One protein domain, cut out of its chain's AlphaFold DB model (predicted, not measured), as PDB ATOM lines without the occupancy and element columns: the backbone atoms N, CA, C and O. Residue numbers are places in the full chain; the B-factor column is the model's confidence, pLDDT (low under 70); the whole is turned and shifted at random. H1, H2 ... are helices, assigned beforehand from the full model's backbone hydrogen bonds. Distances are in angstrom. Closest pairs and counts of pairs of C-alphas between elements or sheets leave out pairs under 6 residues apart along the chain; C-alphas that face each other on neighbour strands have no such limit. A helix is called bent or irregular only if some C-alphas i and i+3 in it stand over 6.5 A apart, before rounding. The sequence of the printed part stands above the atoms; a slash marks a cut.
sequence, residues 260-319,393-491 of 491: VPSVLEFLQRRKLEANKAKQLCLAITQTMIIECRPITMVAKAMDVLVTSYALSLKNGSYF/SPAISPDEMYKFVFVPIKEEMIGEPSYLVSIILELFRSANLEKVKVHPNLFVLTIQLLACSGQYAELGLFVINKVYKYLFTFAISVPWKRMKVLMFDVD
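What this domain is: This is residues 260 to 319 and 393 to 491 of the 491 residues of an uncharacterized protein of Hibiscus syriacus (UniProt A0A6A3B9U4). An elongated stack of helices slants across its own length in two facing rows, H1, H3, H5 and H7 in one and H2, H4, H6 and H8 in the other, with H7 set off from H5 and H8 turned steeply to H6. H1 and H2 lie at one end, H7 and H8 at the other; there a tail without a named element follows, of which residues 476 to 482 stick out. The 159 printed residues hold eight named helices, H1 to H8 in chain order, and no named strand: the class is all helix, and H2 to H6 form an up-and-down bundle, each helix running against the one before. The whole is compact, with a radius of gyration of the C-alphas of 17.0 A, and spans 58 by 32 by 25 A.

Where its parts are: H3, the longest helix, covers residues 295 to 314 and 28.1 A, from C-alpha 295 at (-23.088, -23.859, -11.628). Before it come H1, residues 260 to 268, 12.2 A, and H2, residues 274 to 290, 24.4 A. After it come H4, residues 398 to 411, 18.4 A; H5, 417 to 433, 24.5 A; H6, 440 to 453, 20.7 A; H7, 456 to 466, 15.9 A; and H8, 468 to 475, 11.4 A, ending at C-alpha 475 (-28.525, 0.884, 5.130). H8 is only just irregular: C-alphas 469 and 472 are 6.53 A apart.

How they stand to each other: H3 touches H5 the same way at a shallow tilt of 33 degrees, only just short of steep; the closest C-alphas, Asp 303 and Ser 430, are 5.5 A apart. H3 touches H1 (Pro 261 to Ala 301, closest C-alphas, 4.6 A) the same way at a shallow 19 degrees. H2 and H3 form a hairpin, touching through residues 285 to 289 and 298 to 302 alone (C-alphas of Met 288 and Val 298, 6.7 A). H2 touches H4 at a steep 40 degrees, closest C-alphas Gln 286 and Val 405, 5.1 A. H4 and H5 are near each other. H5 and H6 form a hairpin, C-alphas of Pro 417 and Leu 449 being closest at 5.6 A. H6 touches H7 with residues 447 to 451 alone, and H8 with residues 440 to 444 alone, closest at Leu 450 and Leu 459, 5.9 A, and Val 444 and Phe 474, 6.8 A, between C-alphas. H7 and H8 meet only through their link; H1 is apart from H8. Every O i to N i+4 pair is within hydrogen-bond range in H1, H2 and H5, against 15 of 16 in H3, 7 of 10 in H4, 9 of 10 in H6, 6 of 7 in H7 and 1 of 4 in H8, where 2 of 5 O i to N i+3 pairs are.

The domain as a whole: The farthest C-alphas, Leu 272 and Asp 491, are 60.2 A apart. Residues 320 to 392 are not printed; C-alphas 319 and 393 lie 8.9 A apart across the cut. Of the links printed whole, none is long. Mean pLDDT of the printed part is 75.6; residues 271 to 272, 316 to 319, 412 to 415 and 464 to 491 are under 70.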
ATOM      1  N   VAL A 260     -30.261 -34.231 -13.397       71.12
ATOM      2  CA  VAL A 260     -31.109 -33.747 -12.276       71.12
ATOM      3  C   VAL A 260     -32.254 -32.819 -12.733       71.12
ATOM      4  O   VAL A 260     -33.373 -33.007 -12.249       71.12
ATOM      5  N   PRO A 261     -32.066 -31.905 -13.711       77.25
ATOM      6  CA  PRO A 261     -33.172 -31.133 -14.280       77.25
ATOM      7  C   PRO A 261     -34.328 -32.003 -14.803       77.25
ATOM      8  O   PRO A 261     -35.480 -31.667 -14.560       77.25
ATOM      9  N   SER A 262     -34.052 -33.155 -15.429       70.19
ATOM     10  CA  SER A 262     -35.076 -34.084 -15.942       70.19
ATOM     11  C   SER A 262     -35.863 -34.777 -14.814       70.19
ATOM     12  O   SER A 262     -37.061 -35.032 -14.955       70.19
ATOM     13  N   VAL A 263     -35.231 -35.043 -13.662       72.06
ATOM     14  CA  VAL A 263     -35.919 -35.568 -12.463       72.06
ATOM     15  C   VAL A 263     -36.786 -34.501 -11.804       72.06
ATOM     16  O   VAL A 263     -37.933 -34.783 -11.452       72.06
ATOM     17  N   LEU A 264     -36.281 -33.271 -11.681       80.75
ATOM     18  CA  LEU A 264     -37.081 -32.146 -11.201       80.75
ATOM     19  C   LEU A 264     -38.278 -31.911 -12.132       80.75
ATOM     20  O   LEU A 264     -39.400 -31.823 -11.651       80.75
ATOM     21  N   GLU A 265     -38.087 -31.932 -13.453       80.12
ATOM     22  CA  GLU A 265     -39.155 -31.754 -14.446       80.12
ATOM     23  C   GLU A 265     -40.240 -32.848 -14.345       80.12
ATOM     24  O   GLU A 265     -41.435 -32.575 -14.491       80.12
ATOM     25  N   PHE A 266     -39.851 -34.089 -14.035       76.44
ATOM     26  CA  PHE A 266     -40.781 -35.185 -13.754       76.44
ATOM     27  C   PHE A 266     -41.571 -34.969 -12.452       76.44
ATOM     28  O   PHE A 266     -42.800 -35.083 -12.452       76.44
ATOM     29  N   LEU A 267     -40.894 -34.630 -11.349       77.19
ATOM     30  CA  LEU A 267     -41.528 -34.374 -10.048       77.19
ATOM     31  C   LEU A 267     -42.477 -33.167 -10.109       77.19
ATOM     32  O   LEU A 267     -43.599 -33.231  -9.612       77.19
ATOM     33  N   GLN A 268     -42.077 -32.112 -10.814       83.56
ATOM     34  CA  GLN A 268     -42.872 -30.913 -11.078       83.56
ATOM     35  C   GLN A 268     -44.140 -31.169 -11.915       83.56
ATOM     36  O   GLN A 268     -45.084 -30.385 -11.868       83.56
ATOM     37  N   ARG A 269     -44.219 -32.290 -12.643       78.94
ATOM     38  CA  ARG A 269     -45.432 -32.725 -13.363       78.94
ATOM     39  C   ARG A 269     -46.318 -33.678 -12.548       78.94
ATOM     40  O   ARG A 269     -47.387 -34.077 -13.022       78.94
ATOM     41  N   ARG A 270     -45.906 -34.079 -11.339       71.25
ATOM     42  CA  ARG A 270     -46.562 -35.134 -10.552       71.25
ATOM     43  C   ARG A 270     -47.763 -34.604  -9.759       71.25
ATOM     44  O   ARG A 270     -47.619 -33.830  -8.821       71.25
ATOM     45  N   LYS A 271     -48.963 -35.090 -10.100       67.62
ATOM     46  CA  LYS A 271     -50.226 -34.744  -9.410       67.62
ATOM     47  C   LYS A 271     -50.503 -35.567  -8.143       67.62
ATOM     48  O   LYS A 271     -51.271 -35.135  -7.294       67.62
ATOM     49  N   LEU A 272     -49.914 -36.759  -8.028       57.59
ATOM     50  CA  LEU A 272     -50.167 -37.704  -6.937       57.59
ATOM     51  C   LEU A 272     -49.045 -37.598  -5.893       57.59
ATOM     52  O   LEU A 272     -47.878 -37.776  -6.235       57.59
ATOM     53  N   GLU A 273     -49.399 -37.282  -4.644       70.44
ATOM     54  CA  GLU A 273     -48.465 -36.866  -3.575       70.44
ATOM     55  C   GLU A 273     -47.652 -35.596  -3.913       70.44
ATOM     56  O   GLU A 273     -46.448 -35.526  -3.667       70.44
ATOM     57  N   ALA A 274     -48.319 -34.575  -4.467       73.25
ATOM     58  CA  ALA A 274     -47.703 -33.306  -4.875       73.25
ATOM     59  C   ALA A 274     -46.804 -32.668  -3.793       73.25
ATOM     60  O   ALA A 274     -45.698 -32.236  -4.111       73.25
ATOM     61  N   ASN A 275     -47.213 -32.679  -2.517       75.62
ATOM     62  CA  ASN A 275     -46.416 -32.131  -1.409       75.62
ATOM     63  C   ASN A 275     -45.093 -32.893  -1.220       75.62
ATOM     64  O   ASN A 275     -44.046 -32.269  -1.077       75.62
ATOM     65  N   LYS A 276     -45.098 -34.234  -1.297       73.81
ATOM     66  CA  LYS A 276     -43.864 -35.039  -1.206       73.81
ATOM     67  C   LYS A 276     -42.941 -34.776  -2.397       73.81
ATOM     68  O   LYS A 276     -41.729 -34.699  -2.223       73.81
ATOM     69  N   ALA A 277     -43.507 -34.592  -3.593       74.00
ATOM     70  CA  ALA A 277     -42.743 -34.204  -4.777       74.00
ATOM     71  C   ALA A 277     -42.127 -32.798  -4.634       74.00
ATOM     72  O   ALA A 277     -40.959 -32.623  -4.969       74.00
ATOM     73  N   LYS A 278     -42.869 -31.829  -4.074       84.06
ATOM     74  CA  LYS A 278     -42.369 -30.480  -3.765       84.06
ATOM     75  C   LYS A 278     -41.205 -30.527  -2.769       84.06
ATOM     76  O   LYS A 278     -40.138 -30.001  -3.070       84.06
ATOM     77  N   GLN A 279     -41.390 -31.198  -1.630       79.62
ATOM     78  CA  GLN A 279     -40.356 -31.321  -0.596       79.62
ATOM     79  C   GLN A 279     -39.097 -32.027  -1.127       79.62
ATOM     80  O   GLN A 279     -37.983 -31.581  -0.869       79.62
ATOM     81  N   LEU A 280     -39.253 -33.064  -1.960       76.88
ATOM     82  CA  LEU A 280     -38.123 -33.724  -2.619       76.88
ATOM     83  C   LEU A 280     -37.402 -32.801  -3.622       76.88
ATOM     84  O   LEU A 280     -36.176 -32.808  -3.668       76.88
ATOM     85  N   CYS A 281     -38.124 -31.978  -4.391       83.56
ATOM     86  CA  CYS A 281     -37.511 -30.966  -5.261       83.56
ATOM     87  C   CYS A 281     -36.723 -29.906  -4.469       83.56
ATOM     88  O   CYS A 281     -35.629 -29.536  -4.895       83.56
ATOM     89  N   LEU A 282     -37.251 -29.434  -3.332       86.00
ATOM     90  CA  LEU A 282     -36.560 -28.491  -2.446       86.00
ATOM     91  C   LEU A 282     -35.273 -29.111  -1.885       86.00
ATOM     92  O   LEU A 282     -34.199 -28.548  -2.083       86.00
ATOM     93  N   ALA A 283     -35.365 -30.309  -1.297       77.88
ATOM     94  CA  ALA A 283     -34.220 -31.027  -0.738       77.88
ATOM     95  C   ALA A 283     -33.125 -31.297  -1.785       77.88
ATOM     96  O   ALA A 283     -31.964 -30.980  -1.545       77.88
ATOM     97  N   ILE A 284     -33.481 -31.794  -2.979       80.19
ATOM     98  CA  ILE A 284     -32.524 -31.993  -4.085       80.19
ATOM     99  C   ILE A 284     -31.814 -30.676  -4.434       80.19
ATOM    100  O   ILE A 284     -30.597 -30.663  -4.603       80.19
ATOM    101  N   THR A 285     -32.553 -29.567  -4.515       87.75
ATOM    102  CA  THR A 285     -31.989 -28.253  -4.871       87.75
ATOM    103  C   THR A 285     -31.046 -27.729  -3.784       87.75
ATOM    104  O   THR A 285     -29.967 -27.236  -4.103       87.75
ATOM    105  N   GLN A 286     -31.405 -27.895  -2.507       86.19
ATOM    106  CA  GLN A 286     -30.554 -27.556  -1.366       86.19
ATOM    107  C   GLN A 286     -29.263 -28.389  -1.365       86.19
ATOM    108  O   GLN A 286     -28.172 -27.823  -1.322       86.19
ATOM    109  N   THR A 287     -29.364 -29.718  -1.507       82.31
ATOM    110  CA  THR A 287     -28.199 -30.613  -1.582       82.31
ATOM    111  C   THR A 287     -27.285 -30.269  -2.759       82.31
ATOM    112  O   THR A 287     -26.073 -30.235  -2.582       82.31
ATOM    113  N   MET A 288     -27.825 -29.934  -3.939       81.81
ATOM    114  CA  MET A 288     -27.009 -29.530  -5.095       81.81
ATOM    115  C   MET A 288     -26.139 -28.291  -4.831       81.81
ATOM    116  O   MET A 288     -25.032 -28.213  -5.366       81.81
ATOM    117  N   ILE A 289     -26.627 -27.330  -4.040       86.88
ATOM    118  CA  ILE A 289     -25.872 -26.117  -3.692       86.88
ATOM    119  C   ILE A 289     -24.870 -26.429  -2.570       86.88
ATOM    120  O   ILE A 289     -23.701 -26.075  -2.691       86.88
ATOM    121  N   ILE A 290     -25.290 -27.158  -1.528       82.50
ATOM    122  CA  ILE A 290     -24.430 -27.586  -0.407       82.50
ATOM    123  C   ILE A 290     -23.238 -28.431  -0.892       82.50
ATOM    124  O   ILE A 290     -22.105 -28.202  -0.479       82.50
ATOM    125  N   GLU A 291     -23.458 -29.363  -1.822       79.31
ATOM    126  CA  GLU A 291     -22.401 -30.181  -2.440       79.31
ATOM    127  C   GLU A 291     -21.546 -29.415  -3.478       79.31
ATOM    128  O   GLU A 291     -20.758 -30.035  -4.195       79.31
ATOM    129  N   CYS A 292     -21.715 -28.092  -3.608       80.12
ATOM    130  CA  CYS A 292     -21.003 -27.233  -4.561       80.12
ATOM    131  C   CYS A 292     -21.017 -27.781  -6.004       80.12
ATOM    132  O   CYS A 292     -20.011 -27.744  -6.723       80.12
ATOM    133  N   ARG A 293     -22.159 -28.331  -6.451       81.31
ATOM    134  CA  ARG A 293     -22.285 -28.918  -7.796       81.31
ATOM    135  C   ARG A 293     -22.078 -27.839  -8.874       81.31
ATOM    136  O   ARG A 293     -22.399 -26.671  -8.630       81.31
ATOM    137  N   PRO A 294     -21.586 -28.196 -10.081       83.12
ATOM    138  CA  PRO A 294     -21.255 -27.220 -11.119       83.12
ATOM    139  C   PRO A 294     -22.404 -26.249 -11.409       83.12
ATOM    140  O   PRO A 294     -23.537 -26.682 -11.631       83.12
ATOM    141  N   ILE A 295     -22.102 -24.947 -11.462       84.12
ATOM    142  CA  ILE A 295     -23.088 -23.859 -11.628       84.12
ATOM    143  C   ILE A 295     -24.028 -24.132 -12.814       84.12
ATOM    144  O   ILE A 295     -25.239 -23.988 -12.692       84.12
ATOM    145  N   THR A 296     -23.503 -24.642 -13.931       78.50
ATOM    146  CA  THR A 296     -24.272 -24.983 -15.144       78.50
ATOM    147  C   THR A 296     -25.268 -26.142 -14.980       78.50
ATOM    148  O   THR A 296     -26.150 -26.306 -15.826       78.50
ATOM    149  N   MET A 297     -25.154 -26.950 -13.922       80.62
ATOM    150  CA  MET A 297     -26.131 -27.975 -13.541       80.62
ATOM    151  C   MET A 297     -27.192 -27.398 -12.594       80.62
ATOM    152  O   MET A 297     -28.380 -27.646 -12.798       80.62
ATOM    153  N   VAL A 298     -26.779 -26.595 -11.607       87.81
ATOM    154  CA  VAL A 298     -27.685 -25.924 -10.655       87.81
ATOM    155  C   VAL A 298     -28.572 -24.896 -11.365       87.81
ATOM    156  O   VAL A 298     -29.779 -24.872 -11.148       87.81
ATOM    157  N   ALA A 299     -28.014 -24.120 -12.297       85.50
ATOM    158  CA  ALA A 299     -28.750 -23.189 -13.150       85.50
ATOM    159  C   ALA A 299     -29.892 -23.876 -13.914       85.50
ATOM    160  O   ALA A 299     -31.031 -23.427 -13.864       85.50
ATOM    161  N   LYS A 300     -29.618 -25.029 -14.544       85.75
ATOM    162  CA  LYS A 300     -30.637 -25.811 -15.265       85.75
ATOM    163  C   LYS A 300     -31.697 -26.406 -14.335       85.75
ATOM    164  O   LYS A 300     -32.840 -26.570 -14.751       85.75
ATOM    165  N   ALA A 301     -31.336 -26.734 -13.094       88.12
ATOM    166  CA  ALA A 301     -32.296 -27.149 -12.076       88.12
ATOM    167  C   ALA A 301     -33.224 -25.981 -11.686       88.12
ATOM    168  O   ALA A 301     -34.442 -26.145 -11.700       88.12
ATOM    169  N   MET A 302     -32.664 -24.789 -11.444       90.19
ATOM    170  CA  MET A 302     -33.435 -23.567 -11.187       90.19
ATOM    171  C   MET A 302     -34.343 -23.200 -12.368       90.19
ATOM    172  O   MET A 302     -35.528 -22.954 -12.151       90.19
ATOM    173  N   ASP A 303     -33.842 -23.251 -13.609       90.38
ATOM    174  CA  ASP A 303     -34.635 -22.992 -14.820       90.38
ATOM    175  C   ASP A 303     -35.863 -23.908 -14.918       90.38
ATOM    176  O   ASP A 303     -36.963 -23.430 -15.194       90.38
ATOM    177  N   VAL A 304     -35.727 -25.205 -14.622       90.75
ATOM    178  CA  VAL A 304     -36.866 -26.142 -14.599       90.75
ATOM    179  C   VAL A 304     -37.893 -25.780 -13.520       90.75
ATOM    180  O   VAL A 304     -39.097 -25.816 -13.787       90.75
ATOM    181  N   LEU A 305     -37.452 -25.420 -12.311       93.69
ATOM    182  CA  LEU A 305     -38.357 -25.094 -11.203       93.69
ATOM    183  C   LEU A 305     -39.086 -23.757 -11.425       93.69
ATOM    184  O   LEU A 305     -40.306 -23.694 -11.259       93.69
ATOM    185  N   VAL A 306     -38.377 -22.722 -11.885       93.50
ATOM    186  CA  VAL A 306     -38.954 -21.411 -12.231       93.50
ATOM    187  C   VAL A 306     -39.933 -21.533 -13.402       93.50
ATOM    188  O   VAL A 306     -41.051 -21.021 -13.316       93.50
ATOM    189  N   THR A 307     -39.570 -22.269 -14.458       91.56
ATOM    190  CA  THR A 307     -40.451 -22.508 -15.617       91.56
ATOM    191  C   THR A 307     -41.705 -23.283 -15.211       91.56
ATOM    192  O   THR A 307     -42.813 -22.920 -15.608       91.56
ATOM    193  N   SER A 308     -41.573 -24.313 -14.366       90.25
ATOM    194  CA  SER A 308     -42.723 -25.048 -13.818       90.25
ATOM    195  C   SER A 308     -43.672 -24.142 -13.028       90.25
ATOM    196  O   SER A 308     -44.886 -24.173 -13.240       90.25
ATOM    197  N   TYR A 309     -43.133 -23.285 -12.156       92.69
ATOM    198  CA  TYR A 309     -43.929 -22.324 -11.396       92.69
ATOM    199  C   TYR A 309     -44.657 -21.330 -12.311       92.69
ATOM    200  O   TYR A 309     -45.870 -21.153 -12.184       92.69
ATOM    201  N   ALA A 310     -43.962 -20.763 -13.299       90.50
ATOM    202  CA  ALA A 310     -44.558 -19.870 -14.289       90.50
ATOM    203  C   ALA A 310     -45.678 -20.554 -15.099       90.50
ATOM    204  O   ALA A 310     -46.723 -19.950 -15.341       90.50
ATOM    205  N   LEU A 311     -45.515 -21.829 -15.469       88.12
ATOM    206  CA  LEU A 311     -46.565 -22.634 -16.104       88.12
ATOM    207  C   LEU A 311     -47.738 -22.933 -15.151       88.12
ATOM    208  O   LEU A 311     -48.891 -22.896 -15.577       88.12
ATOM    209  N   SER A 312     -47.481 -23.184 -13.865       85.88
ATOM    210  CA  SER A 312     -48.524 -23.416 -12.850       85.88
ATOM    211  C   SER A 312     -49.381 -22.168 -12.596       85.88
ATOM    212  O   SER A 312     -50.600 -22.285 -12.429       85.88
ATOM    213  N   LEU A 313     -48.770 -20.975 -12.653       85.50
ATOM    214  CA  LEU A 313     -49.468 -19.686 -12.650       85.50
ATOM    215  C   LEU A 313     -50.320 -19.500 -13.916       85.50
ATOM    216  O   LEU A 313     -51.523 -19.274 -13.803       85.50
ATOM    217  N   LYS A 314     -49.727 -19.659 -15.112       83.62
ATOM    218  CA  LYS A 314     -50.424 -19.534 -16.413       83.62
ATOM    219  C   LYS A 314     -51.632 -20.479 -16.523       83.62
ATOM    220  O   LYS A 314     -52.652 -20.106 -17.088       83.62
ATOM    221  N   ASN A 315     -51.536 -21.673 -15.935       75.38
ATOM    222  CA  ASN A 315     -52.587 -22.696 -15.945       75.38
ATOM    223  C   ASN A 315     -53.563 -22.613 -14.750       75.38
ATOM    224  O   ASN A 315     -54.387 -23.512 -14.579       75.38
ATOM    225  N   GLY A 316     -53.442 -21.609 -13.871       65.38
ATOM    226  CA  GLY A 316     -54.296 -21.429 -12.685       65.38
ATOM    227  C   GLY A 316     -54.201 -22.532 -11.616       65.38
ATOM    228  O   GLY A 316     -54.911 -22.485 -10.611       65.38
ATOM    229  N   SER A 317     -53.326 -23.527 -11.793       61.69
ATOM    230  CA  SER A 317     -53.256 -24.713 -10.929       61.69
ATOM    231  C   SER A 317     -52.680 -24.417  -9.545       61.69
ATOM    232  O   SER A 317     -52.904 -25.205  -8.628       61.69
ATOM    233  N   TYR A 318     -51.948 -23.311  -9.390       57.50
ATOM    234  CA  TYR A 318     -51.381 -22.885  -8.110       57.50
ATOM    235  C   TYR A 318     -52.457 -22.387  -7.127       57.50
ATOM    236  O   TYR A 318     -52.447 -22.741  -5.952       57.50
ATOM    237  N   PHE A 319     -53.446 -21.630  -7.616       52.69
ATOM    238  CA  PHE A 319     -54.464 -20.980  -6.778       52.69
ATOM    239  C   PHE A 319     -55.632 -21.889  -6.372       52.69
ATOM    240  O   PHE A 319     -56.474 -21.486  -5.572       52.69
ATOM    241  N   SER A 393     -50.388 -28.457  -5.627       78.62
ATOM    242  CA  SER A 393     -49.442 -28.286  -6.738       78.62
ATOM    243  C   SER A 393     -48.000 -28.593  -6.304       78.62
ATOM    244  O   SER A 393     -47.561 -28.068  -5.279       78.62
ATOM    245  N   PRO A 394     -47.223 -29.376  -7.082       83.31
ATOM    246  CA  PRO A 394     -45.798 -29.602  -6.812       83.31
ATOM    247  C   PRO A 394     -44.927 -28.366  -7.115       83.31
ATOM    248  O   PRO A 394     -43.739 -28.366  -6.799       83.31
ATOM    249  N   ALA A 395     -45.501 -27.322  -7.730       89.31
ATOM    250  CA  ALA A 395     -44.804 -26.098  -8.111       89.31
ATOM    251  C   ALA A 395     -44.222 -25.355  -6.900       89.31
ATOM    252  O   ALA A 395     -44.939 -25.070  -5.939       89.31
ATOM    253  N   ILE A 396     -42.931 -25.025  -6.971       90.88
ATOM    254  CA  ILE A 396     -42.202 -24.269  -5.944       90.88
ATOM    255  C   ILE A 396     -42.245 -22.784  -6.296       90.88
ATOM    256  O   ILE A 396     -41.768 -22.384  -7.356       90.88
ATOM    257  N   SER A 397     -42.790 -21.964  -5.404       90.31
ATOM    258  CA  SER A 397     -42.720 -20.507  -5.522       90.31
ATOM    259  C   SER A 397     -41.326 -19.962  -5.153       90.31
ATOM    260  O   SER A 397     -40.600 -20.592  -4.380       90.31
ATOM    261  N   PRO A 398     -40.931 -18.772  -5.642       88.81
ATOM    262  CA  PRO A 398     -39.683 -18.106  -5.244       88.81
ATOM    263  C   PRO A 398     -39.567 -17.832  -3.738       88.81
ATOM    264  O   PRO A 398     -38.456 -17.762  -3.214       88.81
ATOM    265  N   ASP A 399     -40.697 -17.709  -3.043       87.50
ATOM    266  CA  ASP A 399     -40.749 -17.470  -1.600       87.50
ATOM    267  C   ASP A 399     -40.506 -18.775  -0.819       87.50
ATOM    268  O   ASP A 399     -39.715 -18.792   0.125       87.50
ATOM    269  N   GLU A 400     -41.082 -19.900  -1.271       91.19
ATOM    270  CA  GLU A 400     -40.730 -21.246  -0.790       91.19
ATOM    271  C   GLU A 400     -39.259 -21.578  -1.084       91.19
ATOM    272  O   GLU A 400     -38.565 -22.101  -0.216       91.19
ATOM    273  N   MET A 401     -38.761 -21.226  -2.274       92.31
ATOM    274  CA  MET A 401     -37.355 -21.398  -2.651       92.31
ATOM    275  C   MET A 401     -36.426 -20.633  -1.700       92.31
ATOM    276  O   MET A 401     -35.465 -21.199  -1.184       92.31
ATOM    277  N   TYR A 402     -36.720 -19.361  -1.408       91.81
ATOM    278  CA  TYR A 402     -35.943 -18.607  -0.425       91.81
ATOM    279  C   TYR A 402     -36.015 -19.252   0.969       91.81
ATOM    280  O   TYR A 402     -34.972 -19.503   1.572       91.81
ATOM    281  N   LYS A 403     -37.224 -19.566   1.457       91.31
ATOM    282  CA  LYS A 403     -37.457 -20.094   2.810       91.31
ATOM    283  C   LYS A 403     -36.812 -21.461   3.061       91.31
ATOM    284  O   LYS A 403     -36.293 -21.675   4.147       91.31
ATOM    285  N   PHE A 404     -36.874 -22.381   2.099       89.69
ATOM    286  CA  PHE A 404     -36.475 -23.779   2.306       89.69
ATOM    287  C   PHE A 404     -35.126 -24.154   1.678       89.69
ATOM    288  O   PHE A 404     -34.589 -25.199   2.022       89.69
ATOM    289  N   VAL A 405     -34.560 -23.325   0.791       91.38
ATOM    290  CA  VAL A 405     -33.222 -23.560   0.215       91.38
ATOM    291  C   VAL A 405     -32.217 -22.518   0.705       91.38
ATOM    292  O   VAL A 405     -31.198 -22.879   1.283       91.38
ATOM    293  N   PHE A 406     -32.491 -21.224   0.515       90.69
ATOM    294  CA  PHE A 406     -31.484 -20.182   0.764       90.69
ATOM    295  C   PHE A 406     -31.343 -19.759   2.231       90.69
ATOM    296  O   PHE A 406     -30.255 -19.334   2.617       90.69
ATOM    297  N   VAL A 407     -32.392 -19.873   3.054       88.25
ATOM    298  CA  VAL A 407     -32.295 -19.589   4.499       88.25
ATOM    299  C   VAL A 407     -31.391 -20.605   5.221       88.25
ATOM    300  O   VAL A 407     -30.412 -20.145   5.806       88.25
ATOM    301  N   PRO A 408     -31.584 -21.939   5.107       85.44
ATOM    302  CA  PRO A 408     -30.677 -22.912   5.727       85.44
ATOM    303  C   PRO A 408     -29.213 -22.734   5.303       85.44
ATOM    304  O   PRO A 408     -28.334 -22.631   6.149       85.44
ATOM    305  N   ILE A 409     -28.951 -22.575   3.999       85.06
ATOM    306  CA  ILE A 409     -27.587 -22.397   3.463       85.06
ATOM    307  C   ILE A 409     -26.909 -21.138   4.035       85.06
ATOM    308  O   ILE A 409     -25.703 -21.140   4.283       85.06
ATOM    309  N   LYS A 410     -27.682 -20.069   4.283       80.44
ATOM    310  CA  LYS A 410     -27.194 -18.843   4.928       80.44
ATOM    311  C   LYS A 410     -26.885 -19.051   6.414       80.44
ATOM    312  O   LYS A 410     -25.902 -18.506   6.904       80.44
ATOM    313  N   GLU A 411     -27.741 -19.776   7.127       79.69
ATOM    314  CA  GLU A 411     -27.627 -19.998   8.575       79.69
ATOM    315  C   GLU A 411     -26.504 -20.988   8.918       79.69
ATOM    316  O   GLU A 411     -25.773 -20.773   9.883       79.69
ATOM    317  N   GLU A 412     -26.294 -22.009   8.085       69.19
ATOM    318  CA  GLU A 412     -25.238 -23.019   8.240       69.19
ATOM    319  C   GLU A 412     -23.854 -22.557   7.723       69.19
ATOM    320  O   GLU A 412     -22.877 -23.290   7.863       69.19
ATOM    321  N   MET A 413     -23.743 -21.349   7.144       59.84
ATOM    322  CA  MET A 413     -22.504 -20.785   6.562       59.84
ATOM    323  C   MET A 413     -21.855 -21.675   5.477       59.84
ATOM    324  O   MET A 413     -20.630 -21.742   5.358       59.84
ATOM    325  N   ILE A 414     -22.664 -22.378   4.673       59.78
ATOM    326  CA  ILE A 414     -22.157 -23.375   3.715       59.78
ATOM    327  C   ILE A 414     -21.832 -22.750   2.350       59.78
ATOM    328  O   ILE A 414     -22.723 -22.338   1.606       59.78
ATOM    329  N   GLY A 415     -20.552 -22.821   1.976       65.88
ATOM    330  CA  GLY A 415     -20.063 -22.615   0.609       65.88
ATOM    331  C   GLY A 415     -19.376 -21.269   0.358       65.88
ATOM    332  O   GLY A 415     -19.511 -20.313   1.116       65.88
ATOM    333  N   GLU A 416     -18.627 -21.203  -0.745       78.12
ATOM    334  CA  GLU A 416     -17.943 -19.982  -1.185       78.12
ATOM    335  C   GLU A 416     -18.953 -18.864  -1.521       78.12
ATOM    336  O   GLU A 416     -19.870 -19.097  -2.321       78.12
ATOM    337  N   PRO A 417     -18.789 -17.629  -1.000       84.06
ATOM    338  CA  PRO A 417     -19.715 -16.527  -1.271       84.06
ATOM    339  C   PRO A 417     -19.893 -16.231  -2.765       84.06
ATOM    340  O   PRO A 417     -21.009 -15.970  -3.209       84.06
ATOM    341  N   SER A 418     -18.819 -16.336  -3.550       84.12
ATOM    342  CA  SER A 418     -18.817 -16.125  -5.004       84.12
ATOM    343  C   SER A 418     -19.620 -17.194  -5.762       84.12
ATOM    344  O   SER A 418     -20.336 -16.882  -6.720       84.12
ATOM    345  N   TYR A 419     -19.579 -18.450  -5.302       88.50
ATOM    346  CA  TYR A 419     -20.417 -19.531  -5.822       88.50
ATOM    347  C   TYR A 419     -21.891 -19.280  -5.494       88.50
ATOM    348  O   TYR A 419     -22.732 -19.321  -6.392       88.50
ATOM    349  N   LEU A 420     -22.214 -18.943  -4.240       89.38
ATOM    350  CA  LEU A 420     -23.596 -18.691  -3.828       89.38
ATOM    351  C   LEU A 420     -24.193 -17.459  -4.534       89.38
ATOM    352  O   LEU A 420     -25.331 -17.524  -5.002       89.38
ATOM    353  N   VAL A 421     -23.418 -16.382  -4.711       88.88
ATOM    354  CA  VAL A 421     -23.786 -15.239  -5.567       88.88
ATOM    355  C   VAL A 421     -24.079 -15.707  -6.992       88.88
ATOM    356  O   VAL A 421     -25.137 -15.379  -7.523       88.88
ATOM    357  N   SER A 422     -23.213 -16.530  -7.594       87.50
ATOM    358  CA  SER A 422     -23.420 -17.055  -8.954       87.50
ATOM    359  C   SER A 422     -24.726 -17.852  -9.092       87.50
ATOM    360  O   SER A 422     -25.445 -17.690 -10.079       87.50
ATOM    361  N   ILE A 423     -25.085 -18.665  -8.089       90.94
ATOM    362  CA  ILE A 423     -26.367 -19.392  -8.064       90.94
ATOM    363  C   ILE A 423     -27.566 -18.433  -7.952       90.94
ATOM    364  O   ILE A 423     -28.570 -18.625  -8.641       90.94
ATOM    365  N   ILE A 424     -27.475 -17.387  -7.124       91.62
ATOM    366  CA  ILE A 424     -28.553 -16.396  -6.970       91.62
ATOM    367  C   ILE A 424     -28.710 -15.544  -8.244       91.62
ATOM    368  O   ILE A 424     -29.836 -15.271  -8.662       91.62
ATOM    369  N   LEU A 425     -27.610 -15.182  -8.916       88.62
ATOM    370  CA  LEU A 425     -27.634 -14.479 -10.204       88.62
ATOM    371  C   LEU A 425     -28.297 -15.322 -11.307       88.62
ATOM    372  O   LEU A 425     -29.109 -14.793 -12.065       88.62
ATOM    373  N   GLU A 426     -28.038 -16.630 -11.362       89.50
ATOM    374  CA  GLU A 426     -28.714 -17.535 -12.303       89.50
ATOM    375  C   GLU A 426     -30.211 -17.707 -11.989       89.50
ATOM    376  O   GLU A 426     -31.038 -17.716 -12.906       89.50
ATOM    377  N   LEU A 427     -30.598 -17.740 -10.707       91.56
ATOM    378  CA  LEU A 427     -32.009 -17.686 -10.303       91.56
ATOM    379  C   LEU A 427     -32.670 -16.364 -10.737       91.56
ATOM    380  O   LEU A 427     -33.795 -16.378 -11.246       91.56
ATOM    381  N   PHE A 428     -31.979 -15.223 -10.610       90.56
ATOM    382  CA  PHE A 428     -32.467 -13.952 -11.148       90.56
ATOM    383  C   PHE A 428     -32.585 -13.990 -12.677       90.56
ATOM    384  O   PHE A 428     -33.617 -13.562 -13.194       90.56
ATOM    385  N   ARG A 429     -31.589 -14.502 -13.418       89.69
ATOM    386  CA  ARG A 429     -31.660 -14.658 -14.886       89.69
ATOM    387  C   ARG A 429     -32.917 -15.433 -15.273       89.69
ATOM    388  O   ARG A 429     -33.713 -14.950 -16.077       89.69
ATOM    389  N   SER A 430     -33.107 -16.597 -14.659       88.44
ATOM    390  CA  SER A 430     -34.240 -17.484 -14.906       88.44
ATOM    391  C   SER A 430     -35.589 -16.799 -14.654       88.44
ATOM    392  O   SER A 430     -36.456 -16.748 -15.529       88.44
ATOM    393  N   ALA A 431     -35.745 -16.166 -13.488       89.12
ATOM    394  CA  ALA A 431     -36.981 -15.486 -13.122       89.12
ATOM    395  C   ALA A 431     -37.282 -14.256 -13.998       89.12
ATOM    396  O   ALA A 431     -38.447 -13.993 -14.292       89.12
ATOM    397  N   ASN A 432     -36.260 -13.531 -14.474       86.88
ATOM    398  CA  ASN A 432     -36.454 -12.435 -15.430       86.88
ATOM    399  C   ASN A 432     -36.985 -12.941 -16.786       86.88
ATOM    400  O   ASN A 432     -37.854 -12.286 -17.361       86.88
ATOM    401  N   LEU A 433     -36.513 -14.095 -17.279       86.00
ATOM    402  CA  LEU A 433     -36.976 -14.689 -18.544       86.00
ATOM    403  C   LEU A 433     -38.460 -15.087 -18.477       86.00
ATOM    404  O   LEU A 433     -39.246 -14.706 -19.343       86.00
ATOM    405  N   GLU A 434     -38.864 -15.776 -17.408       89.94
ATOM    406  CA  GLU A 434     -40.257 -16.196 -17.181       89.94
ATOM    407  C   GLU A 434     -41.151 -15.107 -16.550       89.94
ATOM    408  O   GLU A 434     -42.328 -15.341 -16.267       89.94
ATOM    409  N   LYS A 435     -40.620 -13.890 -16.355       88.00
ATOM    410  CA  LYS A 435     -41.303 -12.723 -15.752       88.00
ATOM    411  C   LYS A 435     -41.859 -12.989 -14.339       88.00
ATOM    412  O   LYS A 435     -42.838 -12.378 -13.910       88.00
ATOM    413  N   VAL A 436     -41.206 -13.884 -13.603       88.62
ATOM    414  CA  VAL A 436     -41.522 -14.259 -12.221       88.62
ATOM    415  C   VAL A 436     -40.900 -13.245 -11.250       88.62
ATOM    416  O   VAL A 436     -39.741 -12.860 -11.387       88.62
ATOM    417  N   LYS A 437     -41.662 -12.806 -10.239       88.31
ATOM    418  CA  LYS A 437     -41.141 -11.952  -9.155       88.31
ATOM    419  C   LYS A 437     -40.310 -12.790  -8.183       88.31
ATOM    420  O   LYS A 437     -40.766 -13.844  -7.759       88.31
ATOM    421  N   VAL A 438     -39.129 -12.306  -7.808       88.44
ATOM    422  CA  VAL A 438     -38.204 -12.998  -6.895       88.44
ATOM    423  C   VAL A 438     -38.305 -12.416  -5.483       88.44
ATOM    424  O   VAL A 438     -38.504 -11.209  -5.329       88.44
ATOM    425  N   HIS A 439     -38.159 -13.264  -4.460       87.94
ATOM    426  CA  HIS A 439     -38.273 -12.871  -3.056       87.94
ATOM    427  C   HIS A 439     -37.261 -11.759  -2.680       87.94
ATOM    428  O   HIS A 439     -36.058 -11.939  -2.909       87.94
ATOM    429  N   PRO A 440     -37.690 -10.632  -2.067       86.06
ATOM    430  CA  PRO A 440     -36.839  -9.474  -1.762       86.06
ATOM    431  C   PRO A 440     -35.508  -9.784  -1.071       86.06
ATOM    432  O   PRO A 440     -34.475  -9.209  -1.418       86.06
ATOM    433  N   ASN A 441     -35.502 -10.723  -0.122       88.44
ATOM    434  CA  ASN A 441     -34.307 -11.007   0.672       88.44
ATOM    435  C   ASN A 441     -33.190 -11.700  -0.129       88.44
ATOM    436  O   ASN A 441     -32.066 -11.738   0.356       88.44
ATOM    437  N   LEU A 442     -33.442 -12.185  -1.353       88.88
ATOM    438  CA  LEU A 442     -32.373 -12.661  -2.243       88.88
ATOM    439  C   LEU A 442     -31.485 -11.505  -2.733       88.88
ATOM    440  O   LEU A 442     -30.268 -11.666  -2.821       88.88
ATOM    441  N   PHE A 443     -32.052 -10.315  -2.971       87.00
ATOM    442  CA  PHE A 443     -31.265  -9.114  -3.283       87.00
ATOM    443  C   PHE A 443     -30.424  -8.681  -2.076       87.00
ATOM    444  O   PHE A 443     -29.237  -8.399  -2.221       87.00
ATOM    445  N   VAL A 444     -31.015  -8.704  -0.874       86.00
ATOM    446  CA  VAL A 444     -30.311  -8.396   0.385       86.00
ATOM    447  C   VAL A 444     -29.197  -9.413   0.660       86.00
ATOM    448  O   VAL A 444     -28.100  -9.015   1.040       86.00
ATOM    449  N   LEU A 445     -29.437 -10.706   0.416       87.19
ATOM    450  CA  LEU A 445     -28.434 -11.764   0.548       87.19
ATOM    451  C   LEU A 445     -27.285 -11.584  -0.453       87.19
ATOM    452  O   LEU A 445     -26.131 -11.669  -0.054       87.19
ATOM    453  N   THR A 446     -27.577 -11.259  -1.717       87.50
ATOM    454  CA  THR A 446     -26.542 -10.979  -2.733       87.50
ATOM    455  C   THR A 446     -25.662  -9.796  -2.315       87.50
ATOM    456  O   THR A 446     -24.439  -9.895  -2.354       87.50
ATOM    457  N   ILE A 447     -26.272  -8.704  -1.837       85.38
ATOM    458  CA  ILE A 447     -25.553  -7.529  -1.320       85.38
ATOM    459  C   ILE A 447     -24.692  -7.899  -0.101       85.38
ATOM    460  O   ILE A 447     -23.535  -7.494  -0.031       85.38
ATOM    461  N   GLN A 448     -25.223  -8.693   0.837       85.12
ATOM    462  CA  GLN A 448     -24.476  -9.162   2.009       85.12
ATOM    463  C   GLN A 448     -23.272 -10.034   1.614       85.12
ATOM    464  O   GLN A 448     -22.176  -9.799   2.113       85.12
ATOM    465  N   LEU A 449     -23.437 -10.984   0.688       86.62
ATOM    466  CA  LEU A 449     -22.351 -11.856   0.220       86.62
ATOM    467  C   LEU A 449     -21.245 -11.068  -0.505       86.62
ATOM    468  O   LEU A 449     -20.068 -11.251  -0.197       86.62
ATOM    469  N   LEU A 450     -21.606 -10.152  -1.411       83.69
ATOM    470  CA  LEU A 450     -20.648  -9.302  -2.135       83.69
ATOM    471  C   LEU A 450     -19.914  -8.312  -1.211       83.69
ATOM    472  O   LEU A 450     -18.720  -8.071  -1.376       83.69
ATOM    473  N   ALA A 451     -20.598  -7.763  -0.202       82.31
ATOM    474  CA  ALA A 451     -19.978  -6.879   0.784       82.31
ATOM    475  C   ALA A 451     -19.049  -7.631   1.757       82.31
ATOM    476  O   ALA A 451     -18.016  -7.091   2.152       82.31
ATOM    477  N   CYS A 452     -19.383  -8.871   2.134       80.56
ATOM    478  CA  CYS A 452     -18.547  -9.705   3.004       80.56
ATOM    479  C   CYS A 452     -17.325 -10.300   2.285       80.56
ATOM    480  O   CYS A 452     -16.279 -10.453   2.909       80.56
ATOM    481  N   SER A 453     -17.429 -10.599   0.988       80.38
ATOM    482  CA  SER A 453     -16.309 -11.060   0.145       80.38
ATOM    483  C   SER A 453     -15.391  -9.932  -0.342       80.38
ATOM    484  O   SER A 453     -14.317 -10.200  -0.876       80.38
ATOM    485  N   GLY A 454     -15.791  -8.665  -0.174       79.19
ATOM    486  CA  GLY A 454     -15.033  -7.504  -0.648       79.19
ATOM    487  C   GLY A 454     -15.133  -7.251  -2.158       79.19
ATOM    488  O   GLY A 454     -14.369  -6.448  -2.691       79.19
ATOM    489  N   GLN A 455     -16.078  -7.890  -2.855       79.25
ATOM    490  CA  GLN A 455     -16.314  -7.752  -4.298       79.25
ATOM    491  C   GLN A 455     -17.060  -6.436  -4.628       79.25
ATOM    492  O   GLN A 455     -18.129  -6.423  -5.240       79.25
ATOM    493  N   TYR A 456     -16.506  -5.292  -4.205       78.94
ATOM    494  CA  TYR A 456     -17.173  -3.982  -4.271       78.94
ATOM    495  C   TYR A 456     -17.489  -3.505  -5.700       78.94
ATOM    496  O   TYR A 456     -18.496  -2.830  -5.900       78.94
ATOM    497  N   ALA A 457     -16.688  -3.888  -6.701       78.62
ATOM    498  CA  ALA A 457     -16.956  -3.567  -8.107       78.62
ATOM    499  C   ALA A 457     -18.206  -4.297  -8.640       78.62
ATOM    500  O   ALA A 457     -19.065  -3.691  -9.282       78.62
ATOM    501  N   GLU A 458     -18.351  -5.586  -8.315       76.56
ATOM    502  CA  GLU A 458     -19.540  -6.381  -8.645       76.56
ATOM    503  C   GLU A 458     -20.770  -5.877  -7.883       76.56
ATOM    504  O   GLU A 458     -21.853  -5.780  -8.459       76.56
ATOM    505  N   LEU A 459     -20.599  -5.480  -6.616       81.12
ATOM    506  CA  LEU A 459     -21.652  -4.844  -5.824       81.12
ATOM    507  C   LEU A 459     -22.135  -3.536  -6.466       81.12
ATOM    508  O   LEU A 459     -23.342  -3.350  -6.609       81.12
ATOM    509  N   GLY A 460     -21.222  -2.659  -6.894       73.12
ATOM    510  CA  GLY A 460     -21.566  -1.428  -7.609       73.12
ATOM    511  C   GLY A 460     -22.375  -1.715  -8.875       73.12
ATOM    512  O   GLY A 460     -23.481  -1.197  -9.039       73.12
ATOM    513  N   LEU A 461     -21.888  -2.627  -9.724       74.56
ATOM    514  CA  LEU A 461     -22.575  -3.027 -10.956       74.56
ATOM    515  C   LEU A 461     -23.966  -3.637 -10.687       74.56
ATOM    516  O   LEU A 461     -24.921  -3.338 -11.410       74.56
ATOM    517  N   PHE A 462     -24.103  -4.456  -9.640       76.06
ATOM    518  CA  PHE A 462     -25.369  -5.065  -9.224       76.06
ATOM    519  C   PHE A 462     -26.385  -4.019  -8.742       76.06
ATOM    520  O   PHE A 462     -27.557  -4.061  -9.131       76.06
ATOM    521  N   VAL A 463     -25.938  -3.045  -7.940       73.75
ATOM    522  CA  VAL A 463     -26.778  -1.955  -7.426       73.75
ATOM    523  C   VAL A 463     -27.294  -1.071  -8.559       73.75
ATOM    524  O   VAL A 463     -28.512  -0.888  -8.663       73.75
ATOM    525  N   ILE A 464     -26.391  -0.607  -9.434       69.19
ATOM    526  CA  ILE A 464     -26.693   0.256 -10.588       69.19
ATOM    527  C   ILE A 464     -27.751  -0.381 -11.499       69.19
ATOM    528  O   ILE A 464     -28.680   0.293 -11.934       69.19
ATOM    529  N   ASN A 465     -27.650  -1.688 -11.772       60.44
ATOM    530  CA  ASN A 465     -28.487  -2.315 -12.794       60.44
ATOM    531  C   ASN A 465     -29.954  -2.553 -12.387       60.44
ATOM    532  O   ASN A 465     -30.806  -2.517 -13.277       60.44
ATOM    533  N   LYS A 466     -30.292  -2.821 -11.108       58.00
ATOM    534  CA  LYS A 466     -31.701  -3.110 -10.712       58.00
ATOM    535  C   LYS A 466     -32.165  -2.750  -9.285       58.00
ATOM    536  O   LYS A 466     -33.352  -2.938  -9.011       58.00
ATOM    537  N   VAL A 467     -31.317  -2.301  -8.349       53.72
ATOM    538  CA  VAL A 467     -31.558  -2.617  -6.912       53.72
ATOM    539  C   VAL A 467     -31.748  -1.404  -5.972       53.72
ATOM    540  O   VAL A 467     -31.919  -1.589  -4.767       53.72
ATOM    541  N   TYR A 468     -31.859  -0.171  -6.486       46.97
ATOM    542  CA  TYR A 468     -32.049   1.059  -5.679       46.97
ATOM    543  C   TYR A 468     -33.097   0.961  -4.547       46.97
ATOM    544  O   TYR A 468     -32.865   1.459  -3.448       46.97
ATOM    545  N   LYS A 469     -34.235   0.282  -4.769       43.69
ATOM    546  CA  LYS A 469     -35.314   0.172  -3.765       43.69
ATOM    547  C   LYS A 469     -34.937  -0.650  -2.520       43.69
ATOM    548  O   LYS A 469     -35.514  -0.422  -1.461       43.69
ATOM    549  N   TYR A 470     -33.998  -1.591  -2.626       46.56
ATOM    550  CA  TYR A 470     -33.651  -2.506  -1.528       46.56
ATOM    551  C   TYR A 470     -32.416  -2.060  -0.725       46.56
ATOM    552  O   TYR A 470     -32.193  -2.567   0.375       46.56
ATOM    553  N   LEU A 471     -31.667  -1.052  -1.202       43.97
ATOM    554  CA  LEU A 471     -30.575  -0.430  -0.435       43.97
ATOM    555  C   LEU A 471     -31.052   0.133   0.909       43.97
ATOM    556  O   LEU A 471     -30.339   0.031   1.901       43.97
ATOM    557  N   PHE A 472     -32.268   0.686   0.957       43.78
ATOM    558  CA  PHE A 472     -32.823   1.296   2.169       43.78
ATOM    559  C   PHE A 472     -32.950   0.303   3.338       43.78
ATOM    560  O   PHE A 472     -32.783   0.683   4.492       43.78
ATOM    561  N   THR A 473     -33.184  -0.981   3.049       45.09
ATOM    562  CA  THR A 473     -33.225  -2.049   4.063       45.09
ATOM    563  C   THR A 473     -31.819  -2.466   4.512       45.09
ATOM    564  O   THR A 473     -31.625  -2.822   5.670       45.09
ATOM    565  N   PHE A 474     -30.823  -2.389   3.624       42.34
ATOM    566  CA  PHE A 474     -29.421  -2.686   3.943       42.34
ATOM    567  C   PHE A 474     -28.754  -1.565   4.758       42.34
ATOM    568  O   PHE A 474     -28.019  -1.848   5.703       42.34
ATOM    569  N   ALA A 475     -29.068  -0.300   4.457       43.66
ATOM    570  CA  ALA A 475     -28.525   0.884   5.130       43.66
ATOM    571  C   ALA A 475     -28.816   0.933   6.645       43.66
ATOM    572  O   ALA A 475     -28.045   1.516   7.402       43.66
ATOM    573  N   ILE A 476     -29.891   0.282   7.102       43.84
ATOM    574  CA  ILE A 476     -30.256   0.166   8.527       43.84
ATOM    575  C   ILE A 476     -29.326  -0.817   9.274       43.84
ATOM    576  O   ILE A 476     -29.187  -0.737  10.491       43.84
ATOM    577  N   SER A 477     -28.662  -1.733   8.558       38.75
ATOM    578  CA  SER A 477     -27.899  -2.852   9.130       38.75
ATOM    579  C   SER A 477     -26.372  -2.667   9.105       38.75
ATOM    580  O   SER A 477     -25.653  -3.588   9.499       38.75
ATOM    581  N   VAL A 478     -25.850  -1.530   8.626       38.34
ATOM    582  CA  VAL A 478     -24.402  -1.299   8.442       38.34
ATOM    583  C   VAL A 478     -23.993   0.080   8.981       38.34
ATOM    584  O   VAL A 478     -24.647   1.069   8.661       38.34
ATOM    585  N   PRO A 479     -22.890   0.207   9.751       38.34
ATOM    586  CA  PRO A 479     -22.434   1.501  10.252       38.34
ATOM    587  C   PRO A 479     -22.142   2.515   9.134       38.34
ATOM    588  O   PRO A 479     -21.286   2.291   8.272       38.34
ATOM    589  N   TRP A 480     -22.800   3.675   9.218       37.19
ATOM    590  CA  TRP A 480     -22.844   4.748   8.206       37.19
ATOM    591  C   TRP A 480     -21.474   5.139   7.614       37.19
ATOM    592  O   TRP A 480     -21.378   5.488   6.438       37.19
ATOM    593  N   LYS A 481     -20.393   5.023   8.405       39.03
ATOM    594  CA  LYS A 481     -19.008   5.321   7.996       39.03
ATOM    595  C   LYS A 481     -18.510   4.501   6.795       39.03
ATOM    596  O   LYS A 481     -17.672   5.014   6.064       39.03
ATOM    597  N   ARG A 482     -19.009   3.277   6.557       41.44
ATOM    598  CA  ARG A 482     -18.642   2.483   5.362       41.44
ATOM    599  C   ARG A 482     -19.479   2.803   4.119       41.44
ATOM    600  O   ARG A 482     -19.070   2.442   3.024       41.44
ATOM    601  N   MET A 483     -20.618   3.487   4.256       36.62
ATOM    602  CA  MET A 483     -21.542   3.695   3.131       36.62
ATOM    603  C   MET A 483     -21.169   4.888   2.234       36.62
ATOM    604  O   MET A 483     -21.627   4.946   1.099       36.62
ATOM    605  N   LYS A 484     -20.312   5.816   2.698       35.53
ATOM    606  CA  LYS A 484     -19.877   6.980   1.898       35.53
ATOM    607  C   LYS A 484     -19.158   6.592   0.598       35.53
ATOM    608  O   LYS A 484     -19.507   7.124  -0.449       35.53
ATOM    609  N   VAL A 485     -18.240   5.623   0.664       46.66
ATOM    610  CA  VAL A 485     -17.438   5.135  -0.483       46.66
ATOM    611  C   VAL A 485     -18.315   4.526  -1.593       46.66
ATOM    612  O   VAL A 485     -17.933   4.476  -2.752       46.66
ATOM    613  N   LEU A 486     -19.532   4.083  -1.258       40.97
ATOM    614  CA  LEU A 486     -20.480   3.474  -2.200       40.97
ATOM    615  C   LEU A 486     -21.474   4.471  -2.825       40.97
ATOM    616  O   LEU A 486     -22.339   4.049  -3.592       40.97
ATOM    617  N   MET A 487     -21.402   5.763  -2.480       37.44
ATOM    618  CA  MET A 487     -22.346   6.786  -2.962       37.44
ATOM    619  C   MET A 487     -21.721   8.135  -3.353       37.44
ATOM    620  O   MET A 487     -22.450   8.967  -3.885       37.44
ATOM    621  N   PHE A 488     -20.432   8.374  -3.085       40.12
ATOM    622  CA  PHE A 488     -19.785   9.673  -3.338       40.12
ATOM    623  C   PHE A 488     -18.507   9.621  -4.190       40.12
ATOM    624  O   PHE A 488     -18.037  10.676  -4.586       40.12
ATOM    625  N   ASP A 489     -17.982   8.439  -4.527       34.44
ATOM    626  CA  ASP A 489     -16.869   8.293  -5.481       34.44
ATOM    627  C   ASP A 489     -17.407   8.094  -6.917       34.44
ATOM    628  O   ASP A 489     -17.207   7.051  -7.541       34.44
ATOM    629  N   VAL A 490     -18.160   9.088  -7.408       34.16
ATOM    630  CA  VAL A 490     -18.568   9.246  -8.820       34.16
ATOM    631  C   VAL A 490     -18.508  10.736  -9.185       34.16
ATOM    632  O   VAL A 490     -19.522  11.430  -9.124       34.16
ATOM    633  N   ASP A 491     -17.310  11.176  -9.566       31.94
ATOM    634  CA  ASP A 491     -17.000  12.381 -10.354       31.94
ATOM    635  C   ASP A 491     -16.140  11.935 -11.558       31.94
ATOM    636  O   ASP A 491     -15.271  11.051 -11.352       31.94
TER     637      ASP A 491